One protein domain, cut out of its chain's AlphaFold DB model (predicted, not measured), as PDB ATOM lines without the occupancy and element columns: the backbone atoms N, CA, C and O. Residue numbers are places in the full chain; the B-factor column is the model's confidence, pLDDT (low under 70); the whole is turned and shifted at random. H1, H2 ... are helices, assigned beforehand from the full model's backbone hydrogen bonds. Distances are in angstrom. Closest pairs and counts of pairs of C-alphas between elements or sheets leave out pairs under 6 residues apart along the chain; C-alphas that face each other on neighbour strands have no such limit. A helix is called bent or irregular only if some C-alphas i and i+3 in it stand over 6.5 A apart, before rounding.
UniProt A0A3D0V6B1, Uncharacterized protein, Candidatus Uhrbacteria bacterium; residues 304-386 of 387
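Overview. This is residues 304 to 386 of the 387 residues of an uncharacterized protein of Candidatus Uhrbacteria bacterium (UniProt A0A3D0V6B1). A long helix, H1, reaches with its residues 304 to 315 as an arm out of a small helical body, and near its other end it packs on the last part of a second long helix, H4. H4 makes one side of that body; H2 runs beside the first part of H4 the opposite way, and H3 stands about perpendicular to H2, its last residue coming near the middle of H4. The contacts between the helices are few. The printed part has 83 residues with four named helices, in the order H1, H2, H3, H4, and no named strand: the class is all helix. The whole is compact, with a radius of gyration of the C-alphas of 13.3 A, and spans 41 by 31 by 21 A.

Along the chain. H1, the longest helix, holds residues 304 to 323 and runs 28.7 A, from C-alpha 304 at (464.350, 567.209, 392.615) to C-alpha 323 at (442.721, 585.828, 390.025). H4, residues 365 to 383, is 26.6 A long and ends at C-alpha 383 at (440.662, 578.604, 401.936). H3, residues 341 to 354, is 20.1 A long. H2, residues 328 to 335, is 10.3 A long. No helix is bent.

Arrangement. H1 touches H4 with residues 320 to 321 alone, and H4 touches H1 with residues 378 to 382 alone. The closest C-alphas, those of Tyr 320 and Phe 378, are 6.6 A apart. H1 and H4 run opposite ways at a steep tilt of 54 degrees. H1 and H2 are close but not clearly touching, with the C-alphas of Arg 322 and Ala 330 closest at 8.0 A. H2 and H4 are close but not clearly touching, at a shallow tilt of 31 degrees, opposite ways; their closest C-alphas, Leu 334 and Ile 367, are 7.1 A apart. H2 and H3 only just touch, with 3 pairs of C-alphas within 8 A, and stand about perpendicular at 86 degrees. Their closest C-alphas are those of Gly 328 and Leu 347, 6.6 A apart, and H3 touches H2 with residues 343 to 347 alone. H3 and H4 are close but not clearly touching, the C-alphas of Ile 354 and Thr 375 closest at 6.6 A. H1 and H3 are apart. In H1, H2, H3 and H4 every O i to N i+4 pair is within hydrogen-bond range.

Size, cuts and confidence. The two C-alphas farthest apart are those of Glu 304 and Lys 365, 44.0 A. Without residues 304 to 315, which stand free, the body has 71 residues and spans 35 by 25 by 21 A. The printed part has no cut. The links H1 to H2 and H2 to H3 are tight; the link H3 to H4, of 10 residues, is short. The mean pLDDT of the printed part is 88.5, and residues 384 to 386 are under 70.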
ATOM      1  N   GLU A 304     465.065 566.905 393.859       80.38
ATOM      2  CA  GLU A 304     464.350 567.209 392.615       80.38
ATOM      3  C   GLU A 304     462.836 567.275 392.840       80.38
ATOM      4  O   GLU A 304     462.198 568.258 392.456       80.38
ATOM      5  N   LYS A 305     462.278 566.294 393.557       74.38
ATOM      6  CA  LYS A 305     460.860 566.250 393.942       74.38
ATOM      7  C   LYS A 305     460.466 567.431 394.823       74.38
ATOM      8  O   LYS A 305     459.440 568.068 394.594       74.38
ATOM      9  N   GLN A 306     461.299 567.779 395.806       80.88
ATOM     10  CA  GLN A 306     461.063 568.945 396.658       80.88
ATOM     11  C   GLN A 306     461.020 570.234 395.837       80.88
ATOM     12  O   GLN A 306     460.123 571.056 396.020       80.88
ATOM     13  N   LYS A 307     461.948 570.386 394.892       83.50
ATOM     14  CA  LYS A 307     461.971 571.535 393.993       83.50
ATOM     15  C   LYS A 307     460.726 571.586 393.101       83.50
ATOM     16  O   LYS A 307     460.156 572.661 392.937       83.50
ATOM     17  N   HIS A 308     460.279 570.451 392.561       80.12
ATOM     18  CA  HIS A 308     459.061 570.390 391.748       80.12
ATOM     19  C   HIS A 308     457.820 570.808 392.553       80.12
ATOM     20  O   HIS A 308     457.029 571.625 392.077       80.12
ATOM     21  N   ARG A 309     457.683 570.335 393.802       76.75
ATOM     22  CA  ARG A 309     456.590 570.749 394.700       76.75
ATOM     23  C   ARG A 309     456.598 572.249 394.958       76.75
ATOM     24  O   ARG A 309     455.575 572.908 394.808       76.75
ATOM     25  N   GLU A 310     457.761 572.810 395.280       83.44
ATOM     26  CA  GLU A 310     457.904 574.255 395.482       83.44
ATOM     27  C   GLU A 310     457.538 575.048 394.217       83.44
ATOM     28  O   GLU A 310     456.943 576.129 394.296       83.44
ATOM     29  N   GLU A 311     457.864 574.522 393.032       85.81
ATOM     30  CA  GLU A 311     457.477 575.117 391.755       85.81
ATOM     31  C   GLU A 311     455.962 575.059 391.517       85.81
ATOM     32  O   GLU A 311     455.389 576.052 391.053       85.81
ATOM     33  N   ASP A 312     455.295 573.961 391.859       80.88
ATOM     34  CA  ASP A 312     453.849 573.808 391.681       80.88
ATOM     35  C   ASP A 312     453.033 574.584 392.709       80.88
ATOM     36  O   ASP A 312     452.112 575.310 392.321       80.88
ATOM     37  N   GLU A 313     453.424 574.563 393.984       83.56
ATOM     38  CA  GLU A 313     452.862 575.440 395.015       83.56
ATOM     39  C   GLU A 313     452.971 576.901 394.581       83.56
ATOM     40  O   GLU A 313     452.008 577.670 394.651       83.56
ATOM     41  N   LYS A 314     454.125 577.287 394.025       87.44
ATOM     42  CA  LYS A 314     454.330 578.627 393.477       87.44
ATOM     43  C   LYS A 314     453.439 578.897 392.263       87.44
ATOM     44  O   LYS A 314     452.923 580.011 392.147       87.44
ATOM     45  N   LYS A 315     453.228 577.940 391.352       87.81
ATOM     46  CA  LYS A 315     452.294 578.095 390.214       87.81
ATOM     47  C   LYS A 315     450.854 578.281 390.697       87.81
ATOM     48  O   LYS A 315     450.165 579.171 390.189       87.81
ATOM     49  N   VAL A 316     450.411 577.483 391.668       86.00
ATOM     50  CA  VAL A 316     449.073 577.563 392.274       86.00
ATOM     51  C   VAL A 316     448.896 578.902 392.986       86.00
ATOM     52  O   VAL A 316     447.952 579.636 392.695       86.00
ATOM     53  N   LEU A 317     449.847 579.287 393.833       87.62
ATOM     54  CA  LEU A 317     449.819 580.562 394.542       87.62
ATOM     55  C   LEU A 317     449.798 581.754 393.571       87.62
ATOM     56  O   LEU A 317     448.984 582.665 393.715       87.62
ATOM     57  N   ASN A 318     450.623 581.718 392.521       89.00
ATOM     58  CA  ASN A 318     450.624 582.741 391.473       89.00
ATOM     59  C   ASN A 318     449.293 582.817 390.714       89.00
ATOM     60  O   ASN A 318     448.903 583.902 390.276       89.00
ATOM     61  N   ARG A 319     448.591 581.690 390.548       90.75
ATOM     62  CA  ARG A 319     447.243 581.665 389.969       90.75
ATOM     63  C   ARG A 319     446.264 582.414 390.868       90.75
ATOM     64  O   ARG A 319     445.592 583.315 390.374       90.75
ATOM     65  N   TYR A 320     446.255 582.132 392.169       91.00
ATOM     66  CA  TYR A 320     445.407 582.849 393.128       91.00
ATOM     67  C   TYR A 320     445.728 584.344 393.199       91.00
ATOM     68  O   TYR A 320     444.812 585.168 393.195       91.00
ATOM     69  N   PHE A 321     447.012 584.719 393.188       92.94
ATOM     70  CA  PHE A 321     447.398 586.128 393.111       92.94
ATOM     71  C   PHE A 321     446.873 586.792 391.838       92.94
ATOM     72  O   PHE A 321     446.321 587.886 391.901       92.94
ATOM     73  N   ARG A 322     446.964 586.125 390.684       92.75
ATOM     74  CA  ARG A 322     446.425 586.652 389.423       92.75
ATOM     75  C   ARG A 322     444.908 586.810 389.459       92.75
ATOM     76  O   ARG A 322     444.400 587.857 389.073       92.75
ATOM     77  N   GLU A 323     444.188 585.804 389.942       92.38
ATOM     78  CA  GLU A 323     442.721 585.828 390.025       92.38
ATOM     79  C   GLU A 323     442.181 586.916 390.959       92.38
ATOM     80  O   GLU A 323     441.048 587.364 390.794       92.38
ATOM     81  N   THR A 324     442.987 587.359 391.924       93.62
ATOM     82  CA  THR A 324     442.604 588.373 392.918       93.62
ATOM     83  C   THR A 324     443.215 589.747 392.660       93.62
ATOM     84  O   THR A 324     443.042 590.665 393.459       93.62
ATOM     85  N   GLY A 325     443.909 589.925 391.529       93.56
ATOM     86  CA  GLY A 325     444.564 591.188 391.186       93.56
ATOM     87  C   GLY A 325     445.733 591.538 392.113       93.56
ATOM     88  O   GLY A 325     446.046 592.713 392.304       93.56
ATOM     89  N   LEU A 326     446.360 590.531 392.713       94.62
ATOM     90  CA  LEU A 326     447.574 590.623 393.524       94.62
ATOM     91  C   LEU A 326     448.820 590.191 392.734       94.62
ATOM     92  O   LEU A 326     449.894 590.015 393.305       94.62
ATOM     93  N   ASP A 327     448.712 590.004 391.420       94.19
ATOM     94  CA  ASP A 327     449.863 589.774 390.556       94.19
ATOM     95  C   ASP A 327     450.603 591.080 390.230       94.19
ATOM     96  O   ASP A 327     450.114 592.193 390.445       94.19
ATOM     97  N   GLY A 328     451.806 590.943 389.670       91.38
ATOM     98  CA  GLY A 328     452.666 592.084 389.369       91.38
ATOM     99  C   GLY A 328     451.997 593.135 388.476       91.38
ATOM    100  O   GLY A 328     452.180 594.324 388.714       91.38
ATOM    101  N   VAL A 329     451.189 592.738 387.487       92.88
ATOM    102  CA  VAL A 329     450.553 593.694 386.563       92.88
ATOM    103  C   VAL A 329     449.473 594.510 387.269       92.88
ATOM    104  O   VAL A 329     449.462 595.742 387.172       92.88
ATOM    105  N   ALA A 330     448.583 593.847 388.009       93.19
ATOM    106  CA  ALA A 330     447.511 594.522 388.725       93.19
ATOM    107  C   ALA A 330     448.038 595.407 389.865       93.19
ATOM    108  O   ALA A 330     447.500 596.498 390.084       93.19
ATOM    109  N   LEU A 331     449.106 594.982 390.547       94.25
ATOM    110  CA  LEU A 331     449.751 595.770 391.599       94.25
ATOM    111  C   LEU A 331     450.563 596.945 391.043       94.25
ATOM    112  O   LEU A 331     450.494 598.027 391.616       94.25
ATOM    113  N   MET A 332     451.250 596.806 389.901       93.81
ATOM    114  CA  MET A 332     451.890 597.957 389.237       93.81
ATOM    115  C   MET A 332     450.866 599.043 388.910       93.81
ATOM    116  O   MET A 332     451.106 600.220 389.178       93.81
ATOM    117  N   LYS A 333     449.706 598.642 388.375       93.31
ATOM    118  CA  LYS A 333     448.614 599.566 388.049       93.31
ATOM    119  C   LYS A 333     448.045 600.237 389.300       93.31
ATOM    120  O   LYS A 333     447.817 601.441 389.274       93.31
ATOM    121  N   LEU A 334     447.826 599.472 390.372       93.12
ATOM    122  CA  LEU A 334     447.297 599.992 391.636       93.12
ATOM    123  C   LEU A 334     448.259 600.990 392.297       93.12
ATOM    124  O   LEU A 334     447.832 602.040 392.764       93.12
ATOM    125  N   LEU A 335     449.554 600.670 392.303       91.75
ATOM    126  CA  LEU A 335     450.594 601.476 392.944       91.75
ATOM    127  C   LEU A 335     451.136 602.601 392.049       91.75
ATOM    128  O   LEU A 335     452.022 603.339 392.476       91.75
ATOM    129  N   GLY A 336     450.679 602.708 390.796       90.19
ATOM    130  CA  GLY A 336     451.202 603.675 389.824       90.19
ATOM    131  C   GLY A 336     452.709 603.532 389.567       90.19
ATOM    132  O   GLY A 336     453.385 604.516 389.270       90.19
ATOM    133  N   SER A 337     453.253 602.325 389.735       89.62
ATOM    134  CA  SER A 337     454.692 602.052 389.692       89.62
ATOM    135  C   SER A 337     455.131 601.515 388.327       89.62
ATOM    136  O   SER A 337     454.384 600.813 387.651       89.62
ATOM    137  N   SER A 338     456.365 601.829 387.926       87.44
ATOM    138  CA  SER A 338     456.992 601.277 386.716       87.44
ATOM    139  C   SER A 338     457.704 599.948 387.007       87.44
ATOM    140  O   SER A 338     458.164 599.747 388.137       87.44
ATOM    141  N   PRO A 339     457.849 599.050 386.014       90.81
ATOM    142  CA  PRO A 339     458.577 597.799 386.196       90.81
ATOM    143  C   PRO A 339     460.046 598.066 386.543       90.81
ATOM    144  O   PRO A 339     460.714 598.881 385.907       90.81
ATOM    145  N   GLY A 340     460.566 597.364 387.551       91.44
ATOM    146  CA  GLY A 340     461.964 597.475 387.961       91.44
ATOM    147  C   GLY A 340     462.263 596.801 389.304       91.44
ATOM    148  O   GLY A 340     461.344 596.325 389.977       91.44
ATOM    149  N   PRO A 341     463.540 596.775 389.731       91.44
ATOM    150  CA  PRO A 341     463.958 596.115 390.971       91.44
ATOM    151  C   PRO A 341     463.269 596.652 392.234       91.44
ATOM    152  O   PRO A 341     463.033 595.898 393.174       91.44
ATOM    153  N   SER A 342     462.927 597.945 392.263       89.75
ATOM    154  CA  SER A 342     462.196 598.574 393.372       89.75
ATOM    155  C   SER A 342     460.770 598.035 393.495       89.75
ATOM    156  O   SER A 342     460.359 597.648 394.585       89.75
ATOM    157  N   PHE A 343     460.049 597.941 392.374       92.69
ATOM    158  CA  PHE A 343     458.723 597.332 392.345       92.69
ATOM    159  C   PHE A 343     458.784 595.841 392.699       92.69
ATOM    160  O   PHE A 343     457.953 595.371 393.465       92.69
ATOM    161  N   GLY A 344     459.797 595.110 392.217       89.94
ATOM    162  CA  GLY A 344     459.986 593.695 392.557       89.94
ATOM    163  C   GLY A 344     460.089 593.446 394.066       89.94
ATOM    164  O   GLY A 344     459.474 592.511 394.571       89.94
ATOM    165  N   LYS A 345     460.792 594.320 394.801       93.06
ATOM    166  CA  LYS A 345     460.861 594.252 396.270       93.06
ATOM    167  C   LYS A 345     459.511 594.523 396.932       93.06
ATOM    168  O   LYS A 345     459.136 593.792 397.838       93.06
ATOM    169  N   ILE A 346     458.778 595.535 396.464       92.62
ATOM    170  CA  ILE A 346     457.445 595.866 396.992       92.62
ATOM    171  C   ILE A 346     456.462 594.717 396.746       92.62
ATOM    172  O   ILE A 346     455.736 594.318 397.651       92.62
ATOM    173  N   LEU A 347     456.469 594.152 395.537       93.81
ATOM    174  CA  LEU A 347     455.660 592.992 395.175       93.81
ATOM    175  C   LEU A 347     455.947 591.810 396.107       93.81
ATOM    176  O   LEU A 347     455.019 591.208 396.640       93.81
ATOM    177  N   GLN A 348     457.230 591.518 396.338       93.19
ATOM    178  CA  GLN A 348     457.645 590.456 397.246       93.19
ATOM    179  C   GLN A 348     457.164 590.717 398.678       93.19
ATOM    180  O   GLN A 348     456.608 589.806 399.281       93.19
ATOM    181  N   GLN A 349     457.312 591.939 399.196       93.62
ATOM    182  CA  GLN A 349     456.833 592.310 400.535       93.62
ATOM    183  C   GLN A 349     455.319 592.141 400.677       93.62
ATOM    184  O   GLN A 349     454.855 591.559 401.652       93.62
ATOM    185  N   ILE A 350     454.539 592.580 399.684       93.88
ATOM    186  CA  ILE A 350     453.082 592.388 399.679       93.88
ATOM    187  C   ILE A 350     452.742 590.889 399.699       93.88
ATOM    188  O   ILE A 350     451.924 590.461 400.510       93.88
ATOM    189  N   HIS A 351     453.387 590.070 398.860       94.06
ATOM    190  CA  HIS A 351     453.161 588.617 398.843       94.06
ATOM    191  C   HIS A 351     453.539 587.948 400.168       94.06
ATOM    192  O   HIS A 351     452.770 587.129 400.667       94.06
ATOM    193  N   GLN A 352     454.678 588.303 400.770       92.31
ATOM    194  CA  GLN A 352     455.082 587.767 402.076       92.31
ATOM    195  C   GLN A 352     454.130 588.203 403.195       92.31
ATOM    196  O   GLN A 352     453.812 587.396 404.068       92.31
ATOM    197  N   ALA A 353     453.620 589.434 403.146       92.00
ATOM    198  CA  ALA A 353     452.645 589.928 404.110       92.00
ATOM    199  C   ALA A 353     451.297 589.202 404.016       92.00
ATOM    200  O   ALA A 353     450.718 588.846 405.040       92.00
ATOM    201  N   ILE A 354     450.824 588.911 402.801       91.69
ATOM    202  CA  ILE A 354     449.615 588.097 402.589       91.69
ATOM    203  C   ILE A 354     449.803 586.686 403.161       91.69
ATOM    204  O   ILE A 354     448.884 586.135 403.756       91.69
ATOM    205  N   LEU A 355     451.004 586.113 403.042       88.88
ATOM    206  CA  LEU A 355     451.339 584.804 403.612       88.88
ATOM    207  C   LEU A 355     451.641 584.839 405.124       88.88
ATOM    208  O   LEU A 355     452.028 583.814 405.685       88.88
ATOM    209  N   GLY A 356     451.507 585.995 405.783       86.81
ATOM    210  CA  GLY A 356     451.751 586.155 407.222       86.81
ATOM    211  C   GLY A 356     453.224 586.093 407.636       86.81
ATOM    212  O   GLY A 356     453.520 585.892 408.812       86.81
ATOM    213  N   LYS A 357     454.153 586.238 406.685       87.31
ATOM    214  CA  LYS A 357     455.604 586.168 406.920       87.31
ATOM    215  C   LYS A 357     456.235 587.537 407.187       87.31
ATOM    216  O   LYS A 357     457.288 587.603 407.812       87.31
ATOM    217  N   GLU A 358     455.594 588.612 406.736       92.25
ATOM    218  CA  GLU A 358     456.049 589.997 406.909       92.25
ATOM    219  C   GLU A 358     454.873 590.935 407.235       92.25
ATOM    220  O   GLU A 358     453.707 590.550 407.153       92.25
ATOM    221  N   GLU A 359     455.168 592.180 407.612       90.00
ATOM    222  CA  GLU A 359     454.142 593.215 407.767       90.00
ATOM    223  C   GLU A 359     453.733 593.801 406.410       90.00
ATOM    224  O   GLU A 359     454.563 594.012 405.525       90.00
ATOM    225  N   MET A 360     452.441 594.107 406.256       92.06
ATOM    226  CA  MET A 360     451.919 594.727 405.038       92.06
ATOM    227  C   MET A 360     452.445 596.167 404.905       92.06
ATOM    228  O   MET A 360     452.189 596.984 405.795       92.06
ATOM    229  N   PRO A 361     453.131 596.521 403.803       90.56
ATOM    230  CA  PRO A 361     453.562 597.895 403.570       90.56
ATOM    231  C   PRO A 361     452.359 598.836 403.369       90.56
ATOM    232  O   PRO A 361     451.337 598.438 402.814       90.56
ATOM    233  N   SER A 362     452.485 600.092 403.817       90.31
ATOM    234  CA  SER A 362     451.435 601.115 403.693       90.31
ATOM    235  C   SER A 362     451.717 602.080 402.543       90.31
ATOM    236  O   SER A 362     452.829 602.592 402.394       90.31
ATOM    237  N   PHE A 363     450.680 602.359 401.756       90.19
ATOM    238  CA  PHE A 363     450.709 603.221 400.571       90.19
ATOM    239  C   PHE A 363     449.642 604.326 400.627       90.19
ATOM    240  O   PHE A 363     449.410 605.037 399.649       90.19
ATOM    241  N   GLY A 364     449.000 604.493 401.787       90.25
ATOM    242  CA  GLY A 364     447.944 605.469 402.023       90.25
ATOM    243  C   GLY A 364     446.547 604.853 401.968       90.25
ATOM    244  O   GLY A 364     446.308 603.843 401.311       90.25
ATOM    245  N   LYS A 365     445.596 605.505 402.655       90.00
ATOM    246  CA  LYS A 365     444.277 604.939 402.999       90.00
ATOM    247  C   LYS A 365     443.547 604.260 401.838       90.00
ATOM    248  O   LYS A 365     442.969 603.202 402.037       90.00
ATOM    249  N   THR A 366     443.550 604.865 400.652       91.62
ATOM    250  CA  THR A 366     442.824 604.337 399.487       91.62
ATOM    251  C   THR A 366     443.445 603.048 398.950       91.62
ATOM    252  O   THR A 366     442.727 602.086 398.708       91.62
ATOM    253  N   ILE A 367     444.771 603.010 398.794       91.88
ATOM    254  CA  ILE A 367     445.481 601.823 398.295       91.88
ATOM    255  C   ILE A 367     445.466 600.717 399.355       91.88
ATOM    256  O   ILE A 367     445.243 599.557 399.022       91.88
ATOM    257  N   ASP A 368     445.634 601.077 400.627       92.88
ATOM    258  CA  ASP A 368     445.616 600.126 401.742       92.88
ATOM    259  C   ASP A 368     444.245 599.435 401.875       92.88
ATOM    260  O   ASP A 368     444.174 598.246 402.191       92.88
ATOM    261  N   GLN A 369     443.151 600.160 401.610       93.56
ATOM    262  CA  GLN A 369     441.791 599.612 401.592       93.56
ATOM    263  C   GLN A 369     441.607 598.607 400.444       93.56
ATOM    264  O   GLN A 369     441.160 597.488 400.678       93.56
ATOM    265  N   GLU A 370     442.015 598.972 399.228       93.88
ATOM    266  CA  GLU A 370     441.945 598.091 398.054       93.88
ATOM    267  C   GLU A 370     442.800 596.825 398.243       93.88
ATOM    268  O   GLU A 370     442.365 595.715 397.937       93.88
ATOM    269  N   LEU A 371     444.014 596.963 398.792       93.50
ATOM    270  CA  LEU A 371     444.875 595.821 399.114       93.50
ATOM    271  C   LEU A 371     444.218 594.894 400.136       93.50
ATOM    272  O   LEU A 371     444.286 593.675 399.969       93.50
ATOM    273  N   LYS A 372     443.550 595.440 401.161       93.38
ATOM    274  CA  LYS A 372     442.777 594.640 402.122       93.38
ATOM    275  C   LYS A 372     441.642 593.874 401.453       93.38
ATOM    276  O   LYS A 372     441.470 592.700 401.758       93.38
ATOM    277  N   GLU A 373     440.904 594.498 400.541       94.00
ATOM    278  CA  GLU A 373     439.806 593.843 399.818       94.00
ATOM    279  C   GLU A 373     440.314 592.695 398.935       94.00
ATOM    280  O   GLU A 373     439.811 591.574 399.020       94.00
ATOM    281  N   ARG A 374     441.380 592.923 398.157       95.62
ATOM    282  CA  ARG A 374     442.009 591.869 397.337       95.62
ATOM    283  C   ARG A 374     442.585 590.738 398.180       95.62
ATOM    284  O   ARG A 374     442.432 589.573 397.827       95.62
ATOM    285  N   THR A 375     443.198 591.077 399.311       93.19
ATOM    286  CA  THR A 375     443.719 590.103 400.278       93.19
ATOM    287  C   THR A 375     442.586 589.284 400.902       93.19
ATOM    288  O   THR A 375     442.697 588.067 401.006       93.19
ATOM    289  N   GLY A 376     441.460 589.914 401.250       90.75
ATOM    290  CA  GLY A 376     440.256 589.219 401.713       90.75
ATOM    291  C   GLY A 376     439.723 588.229 400.674       90.75
ATOM    292  O   GLY A 376     439.474 587.073 401.003       90.75
ATOM    293  N   ASN A 377     439.653 588.643 399.404       91.44
ATOM    294  CA  ASN A 377     439.254 587.769 398.295       91.44
ATOM    295  C   ASN A 377     440.247 586.619 398.062       91.44
ATOM    296  O   ASN A 377     439.838 585.513 397.707       91.44
ATOM    297  N   PHE A 378     441.545 586.866 398.260       92.62
ATOM    298  CA  PHE A 378     442.572 585.827 398.228       92.62
ATOM    299  C   PHE A 378     442.325 584.789 399.311       92.62
ATOM    300  O   PHE A 378     442.236 583.609 398.989       92.62
ATOM    301  N   PHE A 379     442.132 585.215 400.559       89.75
ATOM    302  CA  PHE A 379     441.846 584.299 401.659       89.75
ATOM    303  C   PHE A 379     440.561 583.512 401.427       89.75
ATOM    304  O   PHE A 379     440.555 582.294 401.588       89.75
ATOM    305  N   GLN A 380     439.504 584.177 400.969       87.00
ATOM    306  CA  GLN A 380     438.255 583.510 400.637       87.00
ATOM    307  C   GLN A 380     438.486 582.389 399.610       87.00
ATOM    308  O   GLN A 380     438.156 581.241 399.866       87.00
ATOM    309  N   ARG A 381     439.159 582.676 398.490       84.38
ATOM    310  CA  ARG A 381     439.389 581.683 397.425       84.38
ATOM    311  C   ARG A 381     440.397 580.596 397.776       84.38
ATOM    312  O   ARG A 381     440.249 579.462 397.321       84.38
ATOM    313  N   TYR A 382     441.445 580.957 398.506       82.94
ATOM    314  CA  TYR A 382     442.517 580.041 398.879       82.94
ATOM    315  C   TYR A 382     442.034 579.033 399.928       82.94
ATOM    316  O   TYR A 382     442.413 577.868 399.863       82.94
ATOM    317  N   PHE A 383     441.149 579.449 400.843       77.56
ATOM    318  CA  PHE A 383     440.662 578.604 401.936       77.56
ATOM    319  C   PHE A 383     439.263 577.992 401.705       77.56
ATOM    320  O   PHE A 383     438.998 576.932 402.261       77.56
ATOM    321  N   GLU A 384     438.390 578.547 400.847       61.72
ATOM    322  CA  GLU A 384     437.085 577.923 400.507       61.72
ATOM    323  C   GLU A 384     437.214 576.643 399.658       61.72
ATOM    324  O   GLU A 384     436.264 575.872 399.577       61.72
ATOM    325  N   LYS A 385     438.373 576.388 399.033       49.78
ATOM    326  CA  LYS A 385     438.660 575.134 398.306       49.78
ATOM    327  C   LYS A 385     439.471 574.108 399.112       49.78
ATOM    328  O   LYS A 385     439.812 573.068 398.563       49.78
ATOM    329  N   GLY A 386     439.803 574.411 400.368       41.47
ATOM    330  CA  GLY A 386     440.597 573.549 401.253       41.47
ATOM    331  C   GLY A 386     439.787 572.843 402.346       41.47
ATOM    332  O   GLY A 386     440.368 572.523 403.380       41.47
TER     333      GLY A 386